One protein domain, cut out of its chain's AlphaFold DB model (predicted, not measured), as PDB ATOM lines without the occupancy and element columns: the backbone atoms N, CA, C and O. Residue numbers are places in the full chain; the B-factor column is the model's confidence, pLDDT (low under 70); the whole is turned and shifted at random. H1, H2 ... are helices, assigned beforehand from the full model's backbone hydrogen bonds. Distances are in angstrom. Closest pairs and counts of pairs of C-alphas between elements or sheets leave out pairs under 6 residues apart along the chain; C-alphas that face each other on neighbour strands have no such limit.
ATOM      1  N   VAL A 331     305.311 201.123 301.253       89.62
ATOM      2  CA  VAL A 331     304.648 202.246 300.568       89.62
ATOM      3  C   VAL A 331     305.676 203.318 300.220       89.62
ATOM      4  O   VAL A 331     305.680 203.852 299.112       89.62
ATOM      5  N   GLN A 332     306.582 203.618 301.145       91.31
ATOM      6  CA  GLN A 332     307.690 204.540 300.930       91.31
ATOM      7  C   GLN A 332     308.670 204.023 299.868       91.31
ATOM      8  O   GLN A 332     309.124 204.809 299.039       91.31
ATOM      9  N   GLN A 333     308.952 202.717 299.840       89.31
ATOM     10  CA  GLN A 333     309.779 202.088 298.806       89.31
ATOM     11  C   GLN A 333     309.130 202.181 297.421       89.31
ATOM     12  O   GLN A 333     309.806 202.555 296.465       89.31
ATOM     13  N   ALA A 334     307.820 201.936 297.308       88.00
ATOM     14  CA  ALA A 334     307.089 202.109 296.051       88.00
ATOM     15  C   ALA A 334     307.104 203.573 295.571       88.00
ATOM     16  O   ALA A 334     307.363 203.854 294.399       88.00
ATOM     17  N   ARG A 335     306.910 204.533 296.491       89.25
ATOM     18  CA  ARG A 335     307.041 205.973 296.198       89.25
ATOM     19  C   ARG A 335     308.446 206.333 295.710       89.25
ATOM     20  O   ARG A 335     308.580 207.110 294.766       89.25
ATOM     21  N   LEU A 336     309.480 205.774 296.339       90.81
ATOM     22  CA  LEU A 336     310.875 205.993 295.966       90.81
ATOM     23  C   LEU A 336     311.185 205.417 294.583       90.81
ATOM     24  O   LEU A 336     311.755 206.129 293.762       90.81
ATOM     25  N   LEU A 337     310.754 204.184 294.297       90.12
ATOM     26  CA  LEU A 337     310.878 203.570 292.973       90.12
ATOM     27  C   LEU A 337     310.253 204.466 291.904       90.12
ATOM     28  O   LEU A 337     310.917 204.817 290.931       90.12
ATOM     29  N   ARG A 338     309.015 204.924 292.115       90.38
ATOM     30  CA  ARG A 338     308.334 205.806 291.161       90.38
ATOM     31  C   ARG A 338     309.091 207.114 290.917       90.38
ATOM     32  O   ARG A 338     309.194 207.557 289.775       90.38
ATOM     33  N   ALA A 339     309.661 207.713 291.962       90.38
ATOM     34  CA  ALA A 339     310.465 208.924 291.821       90.38
ATOM     35  C   ALA A 339     311.796 208.670 291.086       90.38
ATOM     36  O   ALA A 339     312.170 209.461 290.221       90.38
ATOM     37  N   VAL A 340     312.488 207.561 291.376       88.94
ATOM     38  CA  VAL A 340     313.728 207.146 290.690       88.94
ATOM     39  C   VAL A 340     313.483 206.910 289.202       88.94
ATOM     40  O   VAL A 340     314.246 207.402 288.372       88.94
ATOM     41  N   LEU A 341     312.392 206.226 288.852       90.25
ATOM     42  CA  LEU A 341     311.979 206.031 287.462       90.25
ATOM     43  C   LEU A 341     311.745 207.371 286.756       90.25
ATOM     44  O   LEU A 341     312.167 207.541 285.615       90.25
ATOM     45  N   GLY A 342     311.141 208.346 287.441       90.19
ATOM     46  CA  GLY A 342     310.961 209.697 286.912       90.19
ATOM     47  C   GLY A 342     312.282 210.432 286.657       90.19
ATOM     48  O   GLY A 342     312.457 211.022 285.594       90.19
ATOM     49  N   TRP A 343     313.246 210.343 287.579       88.06
ATOM     50  CA  TRP A 343     314.600 210.879 287.378       88.06
ATOM     51  C   TRP A 343     315.312 210.244 286.180       88.06
ATOM     52  O   TRP A 343     315.905 210.950 285.362       88.06
ATOM     53  N   ALA A 344     315.233 208.919 286.062       85.62
ATOM     54  CA  ALA A 344     315.828 208.181 284.958       85.62
ATOM     55  C   ALA A 344     315.174 208.530 283.613       85.62
ATOM     56  O   ALA A 344     315.870 208.754 282.625       85.62
ATOM     57  N   HIS A 345     313.848 208.657 283.583       85.81
ATOM     58  CA  HIS A 345     313.099 209.074 282.403       85.81
ATOM     59  C   HIS A 345     313.508 210.479 281.928       85.81
ATOM     60  O   HIS A 345     313.874 210.645 280.765       85.81
ATOM     61  N   CYS A 346     313.569 211.468 282.831       82.62
ATOM     62  CA  CYS A 346     314.034 212.818 282.488       82.62
ATOM     63  C   CYS A 346     315.471 212.846 281.941       82.62
ATOM     64  O   CYS A 346     315.817 213.737 281.166       82.62
ATOM     65  N   PHE A 347     316.320 211.900 282.351       77.75
ATOM     66  CA  PHE A 347     317.683 211.772 281.839       77.75
ATOM     67  C   PHE A 347     317.745 211.136 280.440       77.75
ATOM     68  O   PHE A 347     318.594 211.526 279.638       77.75
ATOM     69  N   LEU A 348     316.857 210.185 280.139       72.31
ATOM     70  CA  LEU A 348     316.817 209.469 278.859       72.31
ATOM     71  C   LEU A 348     316.168 210.283 277.719       72.31
ATOM     72  O   LEU A 348     316.508 210.071 276.558       72.31
ATOM     73  N   GLU A 349     315.296 211.254 278.022       63.94
ATOM     74  CA  GLU A 349     314.510 212.008 277.024       63.94
ATOM     75  C   GLU A 349     315.039 213.369 276.475       63.94
ATOM     76  O   GLU A 349     314.229 214.189 276.038       63.94
ATOM     77  N   PRO A 350     316.344 213.701 276.354       51.41
ATOM     78  CA  PRO A 350     316.716 214.968 275.705       51.41
ATOM     79  C   PRO A 350     316.484 215.020 274.176       51.41
ATOM     80  O   PRO A 350     316.784 216.054 273.575       51.41
ATOM     81  N   GLY A 351     316.018 213.937 273.526       43.41
ATOM     82  CA  GLY A 351     316.159 213.738 272.070       43.41
ATOM     83  C   GLY A 351     314.966 213.197 271.263       43.41
ATOM     84  O   GLY A 351     315.120 213.044 270.055       43.41
ATOM     85  N   GLY A 352     313.795 212.927 271.857       38.81
ATOM     86  CA  GLY A 352     312.577 212.581 271.098       38.81
ATOM     87  C   GLY A 352     312.604 211.251 270.320       38.81
ATOM     88  O   GLY A 352     311.985 211.157 269.262       38.81
ATOM     89  N   GLY A 353     313.319 210.236 270.812       44.31
ATOM     90  CA  GLY A 353     313.211 208.859 270.317       44.31
ATOM     91  C   GLY A 353     312.252 208.052 271.194       44.31
ATOM     92  O   GLY A 353     312.417 208.059 272.408       44.31
ATOM     93  N   GLY A 354     311.279 207.355 270.598       52.62
ATOM     94  CA  GLY A 354     310.228 206.583 271.295       52.62
ATOM     95  C   GLY A 354     310.697 205.326 272.050       52.62
ATOM     96  O   GLY A 354     309.934 204.380 272.203       52.62
ATOM     97  N   GLU A 355     311.954 205.270 272.502       56.50
ATOM     98  CA  GLU A 355     312.488 204.157 273.307       56.50
ATOM     99  C   GLU A 355     311.986 204.191 274.768       56.50
ATOM    100  O   GLU A 355     312.084 203.191 275.478       56.50
ATOM    101  N   SER A 356     311.423 205.317 275.219       69.69
ATOM    102  CA  SER A 356     310.918 205.549 276.581       69.69
ATOM    103  C   SER A 356     309.392 205.541 276.711       69.69
ATOM    104  O   SER A 356     308.909 205.685 277.834       69.69
ATOM    105  N   ASP A 357     308.627 205.334 275.631       77.75
ATOM    106  CA  ASP A 357     307.159 205.477 275.621       77.75
ATOM    107  C   ASP A 357     306.464 204.608 276.686       77.75
ATOM    108  O   ASP A 357     305.559 205.072 277.378       77.75
ATOM    109  N   GLY A 358     306.935 203.372 276.893       81.12
ATOM    110  CA  GLY A 358     306.404 202.487 277.934       81.12
ATOM    111  C   GLY A 358     306.684 202.975 279.359       81.12
ATOM    112  O   GLY A 358     305.813 202.900 280.227       81.12
ATOM    113  N   LEU A 359     307.875 203.528 279.604       84.81
ATOM    114  CA  LEU A 359     308.237 204.123 280.895       84.81
ATOM    115  C   LEU A 359     307.465 205.429 281.140       84.81
ATOM    116  O   LEU A 359     306.997 205.665 282.255       84.81
ATOM    117  N   ALA A 360     307.280 206.243 280.098       85.19
ATOM    118  CA  ALA A 360     306.460 207.449 280.134       85.19
ATOM    119  C   ALA A 360     305.000 207.114 280.476       85.19
ATOM    120  O   ALA A 360     304.409 207.727 281.366       85.19
ATOM    121  N   ALA A 361     304.438 206.092 279.823       84.44
ATOM    122  CA  ALA A 361     303.088 205.608 280.082       84.44
ATOM    123  C   ALA A 361     302.928 205.081 281.516       84.44
ATOM    124  O   ALA A 361     301.939 205.405 282.173       84.44
ATOM    125  N   TRP A 362     303.917 204.342 282.040       88.25
ATOM    126  CA  TRP A 362     303.910 203.895 283.437       88.25
ATOM    127  C   TRP A 362     303.878 205.071 284.419       88.25
ATOM    128  O   TRP A 362     303.073 205.096 285.351       88.25
ATOM    129  N   LEU A 363     304.729 206.076 284.201       88.38
ATOM    130  CA  LEU A 363     304.797 207.264 285.055       88.38
ATOM    131  C   LEU A 363     303.526 208.125 284.977       88.38
ATOM    132  O   LEU A 363     303.146 208.727 285.985       88.38
ATOM    133  N   ALA A 364     302.864 208.156 283.817       86.94
ATOM    134  CA  ALA A 364     301.620 208.889 283.586       86.94
ATOM    135  C   ALA A 364     300.372 208.192 284.156       86.94
ATOM    136  O   ALA A 364     299.352 208.849 284.378       86.94
ATOM    137  N   ALA A 365     300.425 206.881 284.391       86.06
ATOM    138  CA  ALA A 365     299.289 206.121 284.893       86.06
ATOM    139  C   ALA A 365     298.904 206.537 286.328       86.06
ATOM    140  O   ALA A 365     299.788 206.755 287.159       86.06
ATOM    141  N   PRO A 366     297.604 206.611 286.668       85.56
ATOM    142  CA  PRO A 366     297.151 207.029 287.997       85.56
ATOM    143  C   PRO A 366     297.551 206.052 289.112       85.56
ATOM    144  O   PRO A 366     297.724 206.463 290.258       85.56
ATOM    145  N   ASP A 367     297.714 204.772 288.776       83.94
ATOM    146  CA  ASP A 367     298.158 203.710 289.671       83.94
ATOM    147  C   ASP A 367     298.879 202.599 288.890       83.94
ATOM    148  O   ASP A 367     298.773 202.506 287.663       83.94
ATOM    149  N   ASP A 368     299.622 201.757 289.610       82.06
ATOM    150  CA  ASP A 368     300.453 200.697 289.025       82.06
ATOM    151  C   ASP A 368     299.615 199.623 288.310       82.06
ATOM    152  O   ASP A 368     300.084 198.975 287.377       82.06
ATOM    153  N   ARG A 369     298.342 199.451 288.700       83.44
ATOM    154  CA  ARG A 369     297.424 198.523 288.032       83.44
ATOM    155  C   ARG A 369     297.074 199.023 286.633       83.44
ATOM    156  O   ARG A 369     297.190 198.269 285.673       83.44
ATOM    157  N   THR A 370     296.664 200.283 286.528       85.94
ATOM    158  CA  THR A 370     296.351 200.944 285.258       85.94
ATOM    159  C   THR A 370     297.584 200.961 284.358       85.94
ATOM    160  O   THR A 370     297.493 200.687 283.164       85.94
ATOM    161  N   ALA A 371     298.756 201.208 284.948       84.25
ATOM    162  CA  ALA A 371     300.034 201.167 284.253       84.25
ATOM    163  C   ALA A 371     300.323 199.781 283.650       84.25
ATOM    164  O   ALA A 371     300.678 199.672 282.476       84.25
ATOM    165  N   ALA A 372     300.132 198.718 284.437       80.69
ATOM    166  CA  ALA A 372     300.321 197.344 283.988       80.69
ATOM    167  C   ALA A 372     299.340 196.961 282.867       80.69
ATOM    168  O   ALA A 372     299.764 196.365 281.879       80.69
ATOM    169  N   GLU A 373     298.063 197.348 282.985       82.25
ATOM    170  CA  GLU A 373     297.047 197.135 281.943       82.25
ATOM    171  C   GLU A 373     297.489 197.788 280.615       82.25
ATOM    172  O   GLU A 373     297.569 197.104 279.593       82.25
ATOM    173  N   TRP A 374     297.913 199.059 280.639       83.12
ATOM    174  CA  TRP A 374     298.384 199.772 279.442       83.12
ATOM    175  C   TRP A 374     299.603 199.117 278.783       83.12
ATOM    176  O   TRP A 374     299.620 198.956 277.560       83.12
ATOM    177  N   ILE A 375     300.597 198.707 279.583       78.19
ATOM    178  CA  ILE A 375     301.807 198.042 279.078       78.19
ATOM    179  C   ILE A 375     301.468 196.702 278.424       78.19
ATOM    180  O   ILE A 375     301.996 196.392 277.356       78.19
ATOM    181  N   THR A 376     300.594 195.901 279.046       71.38
ATOM    182  CA  THR A 376     300.230 194.581 278.509       71.38
ATOM    183  C   THR A 376     299.495 194.656 277.173       71.38
ATOM    184  O   THR A 376     299.601 193.729 276.373       71.38
ATOM    185  N   GLU A 377     298.788 195.754 276.904       68.81
ATOM    186  CA  GLU A 377     298.054 195.955 275.654       68.81
ATOM    187  C   GLU A 377     298.946 196.384 274.475       68.81
ATOM    188  O   GLU A 377     298.549 196.187 273.326       68.81
ATOM    189  N   HIS A 378     300.141 196.938 274.728       62.19
ATOM    190  CA  HIS A 378     300.920 197.648 273.701       62.19
ATOM    191  C   HIS A 378     302.353 197.132 273.444       62.19
ATOM    192  O   HIS A 378     303.087 197.771 272.695       62.19
ATOM    193  N   ASP A 379     302.750 195.978 273.996       67.75
ATOM    194  CA  ASP A 379     304.085 195.352 273.825       67.75
ATOM    195  C   ASP A 379     305.260 196.355 273.874       67.75
ATOM    196  O   ASP A 379     306.136 196.399 273.011       67.75
ATOM    197  N   TRP A 380     305.263 197.208 274.902       71.94
ATOM    198  CA  TRP A 380     306.274 198.257 275.087       71.94
ATOM    199  C   TRP A 380     307.619 197.747 275.634       71.94
ATOM    200  O   TRP A 380     308.502 198.544 275.960       71.94
ATOM    201  N   PHE A 381     307.804 196.429 275.755       68.44
ATOM    202  CA  PHE A 381     309.051 195.848 276.246       68.44
ATOM    203  C   PHE A 381     310.080 195.749 275.117       68.44
ATOM    204  O   PHE A 381     310.067 194.838 274.294       68.44
ATOM    205  N   GLY A 382     310.989 196.723 275.086       70.94
ATOM    206  CA  GLY A 382     312.129 196.760 274.173       70.94
ATOM    207  C   GLY A 382     313.419 196.193 274.775       70.94
ATOM    208  O   GLY A 382     313.421 195.364 275.683       70.94
ATOM    209  N   THR A 383     314.554 196.688 274.280       69.25
ATOM    210  CA  THR A 383     315.888 196.425 274.849       69.25
ATOM    211  C   THR A 383     316.541 197.739 275.276       69.25
ATOM    212  O   THR A 383     316.143 198.801 274.806       69.25
ATOM    213  N   GLY A 384     317.529 197.683 276.170       74.69
ATOM    214  CA  GLY A 384     318.250 198.866 276.654       74.69
ATOM    215  C   GLY A 384     317.755 199.405 278.006       74.69
ATOM    216  O   GLY A 384     316.920 198.773 278.662       74.69
ATOM    217  N   PRO A 385     318.288 200.556 278.458       76.38
ATOM    218  CA  PRO A 385     318.062 201.054 279.816       76.38
ATOM    219  C   PRO A 385     316.593 201.367 280.135       76.38
ATOM    220  O   PRO A 385     316.119 201.012 281.211       76.38
ATOM    221  N   ALA A 386     315.843 201.949 279.192       80.38
ATOM    222  CA  ALA A 386     314.416 202.239 279.370       80.38
ATOM    223  C   ALA A 386     313.584 200.964 279.607       80.38
ATOM    224  O   ALA A 386     312.743 200.929 280.505       80.38
ATOM    225  N   ALA A 387     313.874 199.890 278.867       80.19
ATOM    226  CA  ALA A 387     313.230 198.593 279.061       80.19
ATOM    227  C   ALA A 387     313.625 197.947 280.401       80.19
ATOM    228  O   ALA A 387     312.777 197.393 281.095       80.19
ATOM    229  N   GLY A 388     314.897 198.059 280.805       84.00
ATOM    230  CA  GLY A 388     315.364 197.600 282.118       84.00
ATOM    231  C   GLY A 388     314.625 198.273 283.280       84.00
ATOM    232  O   GLY A 388     314.193 197.591 284.211       84.00
ATOM    233  N   LEU A 389     314.413 199.588 283.181       88.56
ATOM    234  CA  LEU A 389     313.645 200.375 284.150       88.56
ATOM    235  C   LEU A 389     312.160 200.005 284.146       88.56
ATOM    236  O   LEU A 389     311.566 199.881 285.211       88.56
ATOM    237  N   LEU A 390     311.568 199.779 282.969       87.25
ATOM    238  CA  LEU A 390     310.178 199.339 282.852       87.25
ATOM    239  C   LEU A 390     309.958 197.967 283.505       87.25
ATOM    240  O   LEU A 390     308.975 197.775 284.215       87.25
ATOM    241  N   HIS A 391     310.895 197.030 283.333       88.06
ATOM    242  CA  HIS A 391     310.852 195.749 284.041       88.06
ATOM    243  C   HIS A 391     310.944 195.924 285.559       88.06
ATOM    244  O   HIS A 391     310.165 195.319 286.286       88.06
ATOM    245  N   ALA A 392     311.853 196.775 286.039       89.19
ATOM    246  CA  ALA A 392     311.960 197.073 287.465       89.19
ATOM    247  C   ALA A 392     310.674 197.699 288.031       89.19
ATOM    248  O   ALA A 392     310.266 197.374 289.142       89.19
ATOM    249  N   ALA A 393     310.015 198.557 287.248       88.88
ATOM    250  CA  ALA A 393     308.741 199.168 287.600       88.88
ATOM    251  C   ALA A 393     307.633 198.118 287.774       88.88
ATOM    252  O   ALA A 393     306.969 198.090 288.807       88.88
ATOM    253  N   VAL A 394     307.493 197.218 286.797       87.06
ATOM    254  CA  VAL A 394     306.495 196.134 286.793       87.06
ATOM    255  C   VAL A 394     306.720 195.149 287.937       87.06
ATOM    256  O   VAL A 394     305.760 194.713 288.570       87.06
ATOM    257  N   ASP A 395     307.979 194.830 288.232       87.31
ATOM    258  CA  ASP A 395     308.345 193.925 289.323       87.31
ATOM    259  C   ASP A 395     308.248 194.592 290.709       87.31
ATOM    260  O   ASP A 395     308.329 193.908 291.732       87.31
ATOM    261  N   GLY A 396     308.103 195.922 290.767       86.62
ATOM    262  CA  GLY A 396     308.205 196.688 292.009       86.62
ATOM    263  C   GLY A 396     309.602 196.618 292.645       86.62
ATOM    264  O   GLY A 396     309.733 196.762 293.861       86.62
ATOM    265  N   ASP A 397     310.644 196.368 291.847       88.69
ATOM    266  CA  ASP A 397     312.002 196.095 292.322       88.69
ATOM    267  C   ASP A 397     312.895 197.340 292.221       88.69
ATOM    268  O   ASP A 397     313.514 197.636 291.196       88.69
ATOM    269  N   LEU A 398     312.991 198.067 293.338       86.69
ATOM    270  CA  LEU A 398     313.856 199.239 293.465       86.69
ATOM    271  C   LEU A 398     315.335 198.922 293.215       86.69
ATOM    272  O   LEU A 398     316.026 199.737 292.609       86.69
ATOM    273  N   ARG A 399     315.834 197.757 293.644       85.50
ATOM    274  CA  ARG A 399     317.249 197.407 293.442       85.50
ATOM    275  C   ARG A 399     317.533 197.205 291.966       85.50
ATOM    276  O   ARG A 399     318.473 197.792 291.445       85.50
ATOM    277  N   ARG A 400     316.643 196.488 291.278       87.19
ATOM    278  CA  ARG A 400     316.726 196.311 289.828       87.19
ATOM    279  C   ARG A 400     316.709 197.645 289.081       87.19
ATOM    280  O   ARG A 400     317.433 197.776 288.103       87.19
ATOM    281  N   ALA A 401     315.923 198.626 289.532       86.94
ATOM    282  CA  ALA A 401     315.909 199.961 288.927       86.94
ATOM    283  C   ALA A 401     317.244 200.702 289.114       86.94
ATOM    284  O   ALA A 401     317.704 201.368 288.189       86.94
ATOM    285  N   LEU A 402     317.868 200.580 290.290       82.75
ATOM    286  CA  LEU A 402     319.151 201.215 290.612       82.75
ATOM    287  C   LEU A 402     320.349 200.540 289.926       82.75
ATOM    288  O   LEU A 402     321.350 201.206 289.670       82.75
ATOM    289  N   ASP A 403     320.236 199.252 289.600       84.94
ATOM    290  CA  ASP A 403     321.262 198.486 288.883       84.94
ATOM    291  C   ASP A 403     321.293 198.782 287.371       84.94
ATOM    292  O   ASP A 403     322.221 198.360 286.672       84.94
ATOM    293  N   VAL A 404     320.296 199.499 286.830       80.56
ATOM    294  CA  VAL A 404     320.317 199.931 285.428       80.56
ATOM    295  C   VAL A 404     321.383 201.010 285.246       80.56
ATOM    296  O   VAL A 404     321.234 202.140 285.711       80.56
ATOM    297  N   ASP A 405     322.445 200.678 284.512       76.94
ATOM    298  CA  ASP A 405     323.483 201.644 284.168       76.94
ATOM    299  C   ASP A 405     322.960 202.678 283.161       76.94
ATOM    300  O   ASP A 405     322.657 202.377 282.003       76.94
ATOM    301  N   LEU A 406     322.859 203.918 283.631       71.44
ATOM    302  CA  LEU A 406     322.456 205.086 282.854       71.44
ATOM    303  C   LEU A 406     323.653 206.003 282.543       71.44
ATOM    304  O   LEU A 406     323.487 207.041 281.910       71.44
ATOM    305  N   GLY A 407     324.871 205.656 282.975       63.81
ATOM    306  CA  GLY A 407     326.085 206.415 282.664       63.81
ATOM    307  C   GLY A 407     326.176 207.799 283.321       63.81
ATOM    308  O   GLY A 407     326.882 208.670 282.810       63.81
ATOM    309  N   SER A 408     325.467 208.035 284.433       70.31
ATOM    310  CA  SER A 408     325.491 209.304 285.175       70.31
ATOM    311  C   SER A 408     325.716 209.097 286.670       70.31
ATOM    312  O   SER A 408     324.918 208.466 287.358       70.31
ATOM    313  N   GLU A 409     326.759 209.734 287.198       71.75
ATOM    314  CA  GLU A 409     327.080 209.746 288.633       71.75
ATOM    315  C   GLU A 409     326.106 210.596 289.470       71.75
ATOM    316  O   GLU A 409     326.121 210.518 290.697       71.75
ATOM    317  N   LEU A 410     325.261 211.426 288.839       78.75
ATOM    318  CA  LEU A 410     324.288 212.265 289.553       78.75
ATOM    319  C   LEU A 410     322.964 211.545 289.834       78.75
ATOM    320  O   LEU A 410     322.259 211.925 290.766       78.75
ATOM    321  N   LEU A 411     322.618 210.508 289.065       80.50
ATOM    322  CA  LEU A 411     321.387 209.740 289.286       80.50
ATOM    323  C   LEU A 411     321.380 209.006 290.641       80.50
ATOM    324  O   LEU A 411     320.373 209.098 291.347       80.50
ATOM    325  N   PRO A 412     322.491 208.386 291.092       84.69
ATOM    326  CA  PRO A 412     322.590 207.878 292.459       84.69
ATOM    327  C   PRO A 412     322.350 208.954 293.529       84.69
ATOM    328  O   PRO A 412     321.719 208.681 294.546       84.69
ATOM    329  N   LEU A 413     322.791 210.198 293.301       88.12
ATOM    330  CA  LEU A 413     322.539 211.305 294.232       88.12
ATOM    331  C   LEU A 413     321.060 211.705 294.253       88.12
ATOM    332  O   LEU A 413     320.503 211.949 295.323       88.12
ATOM    333  N   ALA A 414     320.406 211.729 293.089       88.50
ATOM    334  CA  ALA A 414     318.973 211.991 292.993       88.50
ATOM    335  C   ALA A 414     318.159 210.959 293.791       88.50
ATOM    336  O   ALA A 414     317.238 211.335 294.522       88.50
ATOM    337  N   TYR A 415     318.551 209.682 293.730       87.88
ATOM    338  CA  TYR A 415     318.005 208.619 294.574       87.88
ATOM    339  C   TYR A 415     318.196 208.915 296.070       87.88
ATOM    340  O   TYR A 415     317.212 208.969 296.812       87.88
ATOM    341  N   VAL A 416     319.434 209.181 296.505       89.94
ATOM    342  CA  VAL A 416     319.773 209.448 297.917       89.94
ATOM    343  C   VAL A 416     318.938 210.594 298.486       89.94
ATOM    344  O   VAL A 416     318.336 210.470 299.556       89.94
ATOM    345  N   PHE A 417     318.864 211.715 297.771       91.88
ATOM    346  CA  PHE A 417     318.137 212.891 298.237       91.88
ATOM    347  C   PHE A 417     316.619 212.697 298.200       91.88
ATOM    348  O   PHE A 417     315.915 213.208 299.073       91.88
ATOM    349  N   THR A 418     316.100 211.919 297.250       92.25
ATOM    350  CA  THR A 418     314.673 211.574 297.213       92.25
ATOM    351  C   THR A 418     314.291 210.676 298.389       92.25
ATOM    352  O   THR A 418     313.305 210.938 299.077       92.25
ATOM    353  N   ALA A 419     315.105 209.668 298.698       91.75
ATOM    354  CA  ALA A 419     314.879 208.795 299.843       91.75
ATOM    355  C   ALA A 419     314.914 209.566 301.174       91.75
ATOM    356  O   ALA A 419     314.056 209.363 302.034       91.75
ATOM    357  N   ARG A 420     315.850 210.516 301.325       91.25
ATOM    358  CA  ARG A 420     315.929 211.398 302.505       91.25
ATOM    359  C   ARG A 420     314.693 212.288 302.663       91.25
ATOM    360  O   ARG A 420     314.237 212.463 303.791       91.25
ATOM    361  N   GLN A 421     314.122 212.802 301.569       93.06
ATOM    362  CA  GLN A 421     312.848 213.536 301.607       93.06
ATOM    363  C   GLN A 421     311.713 212.644 302.125       93.06
ATOM    364  O   GLN A 421     311.064 212.997 303.109       93.06
ATOM    365  N   ILE A 422     311.543 211.449 301.545       92.12
ATOM    366  CA  ILE A 422     310.490 210.496 301.940       92.12
ATOM    367  C   ILE A 422     310.636 210.089 303.409       92.12
ATOM    368  O   ILE A 422     309.653 210.095 304.152       92.12
ATOM    369  N   ARG A 423     311.862 209.780 303.853       89.94
ATOM    370  CA  ARG A 423     312.161 209.418 305.247       89.94
ATOM    371  C   ARG A 423     311.830 210.556 306.216       89.94
ATOM    372  O   ARG A 423     311.369 210.299 307.323       89.94
ATOM    373  N   ALA A 424     312.031 211.804 305.796       88.62
ATOM    374  CA  ALA A 424     311.672 212.992 306.565       88.62
ATOM    375  C   ALA A 424     310.169 213.340 306.506       88.62
ATOM    376  O   ALA A 424     309.764 214.353 307.072       88.62
ATOM    377  N   GLY A 425     309.343 212.536 305.823       88.38
ATOM    378  CA  GLY A 425     307.914 212.801 305.640       88.38
ATOM    379  C   GLY A 425     307.616 213.944 304.665       88.38
ATOM    380  O   GLY A 425     306.504 214.465 304.659       88.38
ATOM    381  N   VAL A 426     308.600 214.342 303.856       88.62
ATOM    382  CA  VAL A 426     308.469 215.376 302.827       88.62
ATOM    383  C   VAL A 426     308.140 214.714 301.494       88.62
ATOM    384  O   VAL A 426     308.767 213.726 301.105       88.62
ATOM    385  N   ASP A 427     307.168 215.272 300.776       86.56
ATOM    386  CA  ASP A 427     306.891 214.846 299.409       86.56
ATOM    387  C   ASP A 427     308.090 215.179 298.511       86.56
ATOM    388  O   ASP A 427     308.527 216.334 298.494       86.56
ATOM    389  N   PRO A 428     308.640 214.195 297.772       90.06
ATOM    390  CA  PRO A 428     309.750 214.440 296.866       90.06
ATOM    391  C   PRO A 428     309.447 215.551 295.871       90.06
ATOM    392  O   PRO A 428     308.373 215.569 295.263       90.06
ATOM    393  N   LEU A 429     310.420 216.435 295.650       90.50
ATOM    394  CA  LEU A 429     310.352 217.359 294.523       90.50
ATOM    395  C   LEU A 429     310.214 216.581 293.203       90.50
ATOM    396  O   LEU A 429     310.812 215.507 293.062       90.50
ATOM    397  N   PRO A 430     309.452 217.111 292.229       87.12
ATOM    398  CA  PRO A 430     309.323 216.477 290.929       87.12
ATOM    399  C   PRO A 430     310.707 216.326 290.270       87.12
ATOM    400  O   PRO A 430     311.533 217.241 290.364       87.12
ATOM    401  N   PRO A 431     310.971 215.185 289.612       85.94
ATOM    402  CA  PRO A 431     312.212 214.972 288.884       85.94
ATOM    403  C   PRO A 431     312.324 215.949 287.711       85.94
ATOM    404  O   PRO A 431     311.323 216.425 287.171       85.94
ATOM    405  N   GLY A 432     313.557 216.239 287.309       83.25
ATOM    406  CA  GLY A 432     313.848 217.112 286.177       83.25
ATOM    407  C   GLY A 432     315.103 216.674 285.429       83.25
ATOM    408  O   GLY A 432     315.842 215.810 285.912       83.25
ATOM    409  N   PRO A 433     315.361 217.253 284.243       80.00
ATOM    410  CA  PRO A 433     316.592 216.985 283.515       80.00
ATOM    411  C   PRO A 433     317.788 217.393 284.376       80.00
ATOM    412  O   PRO A 433     317.816 218.493 284.931       80.00
ATOM    413  N   LEU A 434     318.772 216.499 284.494       82.00
ATOM    414  CA  LEU A 434     319.974 216.779 285.272       82.00
ATOM    415  C   LEU A 434     320.682 218.026 284.735       82.00
ATOM    416  O   LEU A 434     320.849 218.191 283.525       82.00
ATOM    417  N   SER A 435     321.121 218.873 285.664       79.81
ATOM    418  CA  SER A 435     321.769 220.140 285.379       79.81
ATOM    419  C   SER A 435     322.965 219.909 284.481       79.81
ATOM    420  O   SER A 435     323.881 219.126 284.769       79.81
TER     421      SER A 435
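What this domain is: This is residues 331 to 435 of the 550 residues of an uncharacterized protein of Actinoplanes sp. NBRC 14428 (UniProt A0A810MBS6). The long helix H1 runs through the middle, with H6 packed on one side and H4, H5 and H2 on others; H3 covers H2 away from H6. The tail, residues 424 to 435, folds back after H6. The printed part has 105 residues with six named helices, H1 to H6 in order, and no named strand: all helix. It is compact, with radius of gyration of the C-alphas 13.0 A and spans 38 by 28 by 20 A.

Where its parts are: H1, residues 331 to 348, 25.9 A long, begins at C-alpha 331 (304.648, 202.246, 300.568). H2 is 357 to 364, H3 368 to 378, H4 385 to 395, H5 398 to 402. H6, 411 to 423, 18.4 A, ends at C-alpha 423 (312.161, 209.418, 305.247).

How they stand to each other: H1, the hub, touches H6, closest C-alphas Val 340 and Tyr 415 at 6.0 A, at a shallow tilt of 29 degrees, opposite ways. H1 touches H4, closest C-alphas Leu 341 and Leu 389 at 6.8 A. H2 and H3 form a hairpin, closest C-alphas Trp 362 and Ala 371 at 4.8 A. In H3, 6 of 7 O i to N i+4 pairs are within hydrogen-bond range; in the other helices every pair is.

The domain as a whole: The printed part has no cut and no long link. Fourteen residues, among them 349 to 356, have pLDDT under 70.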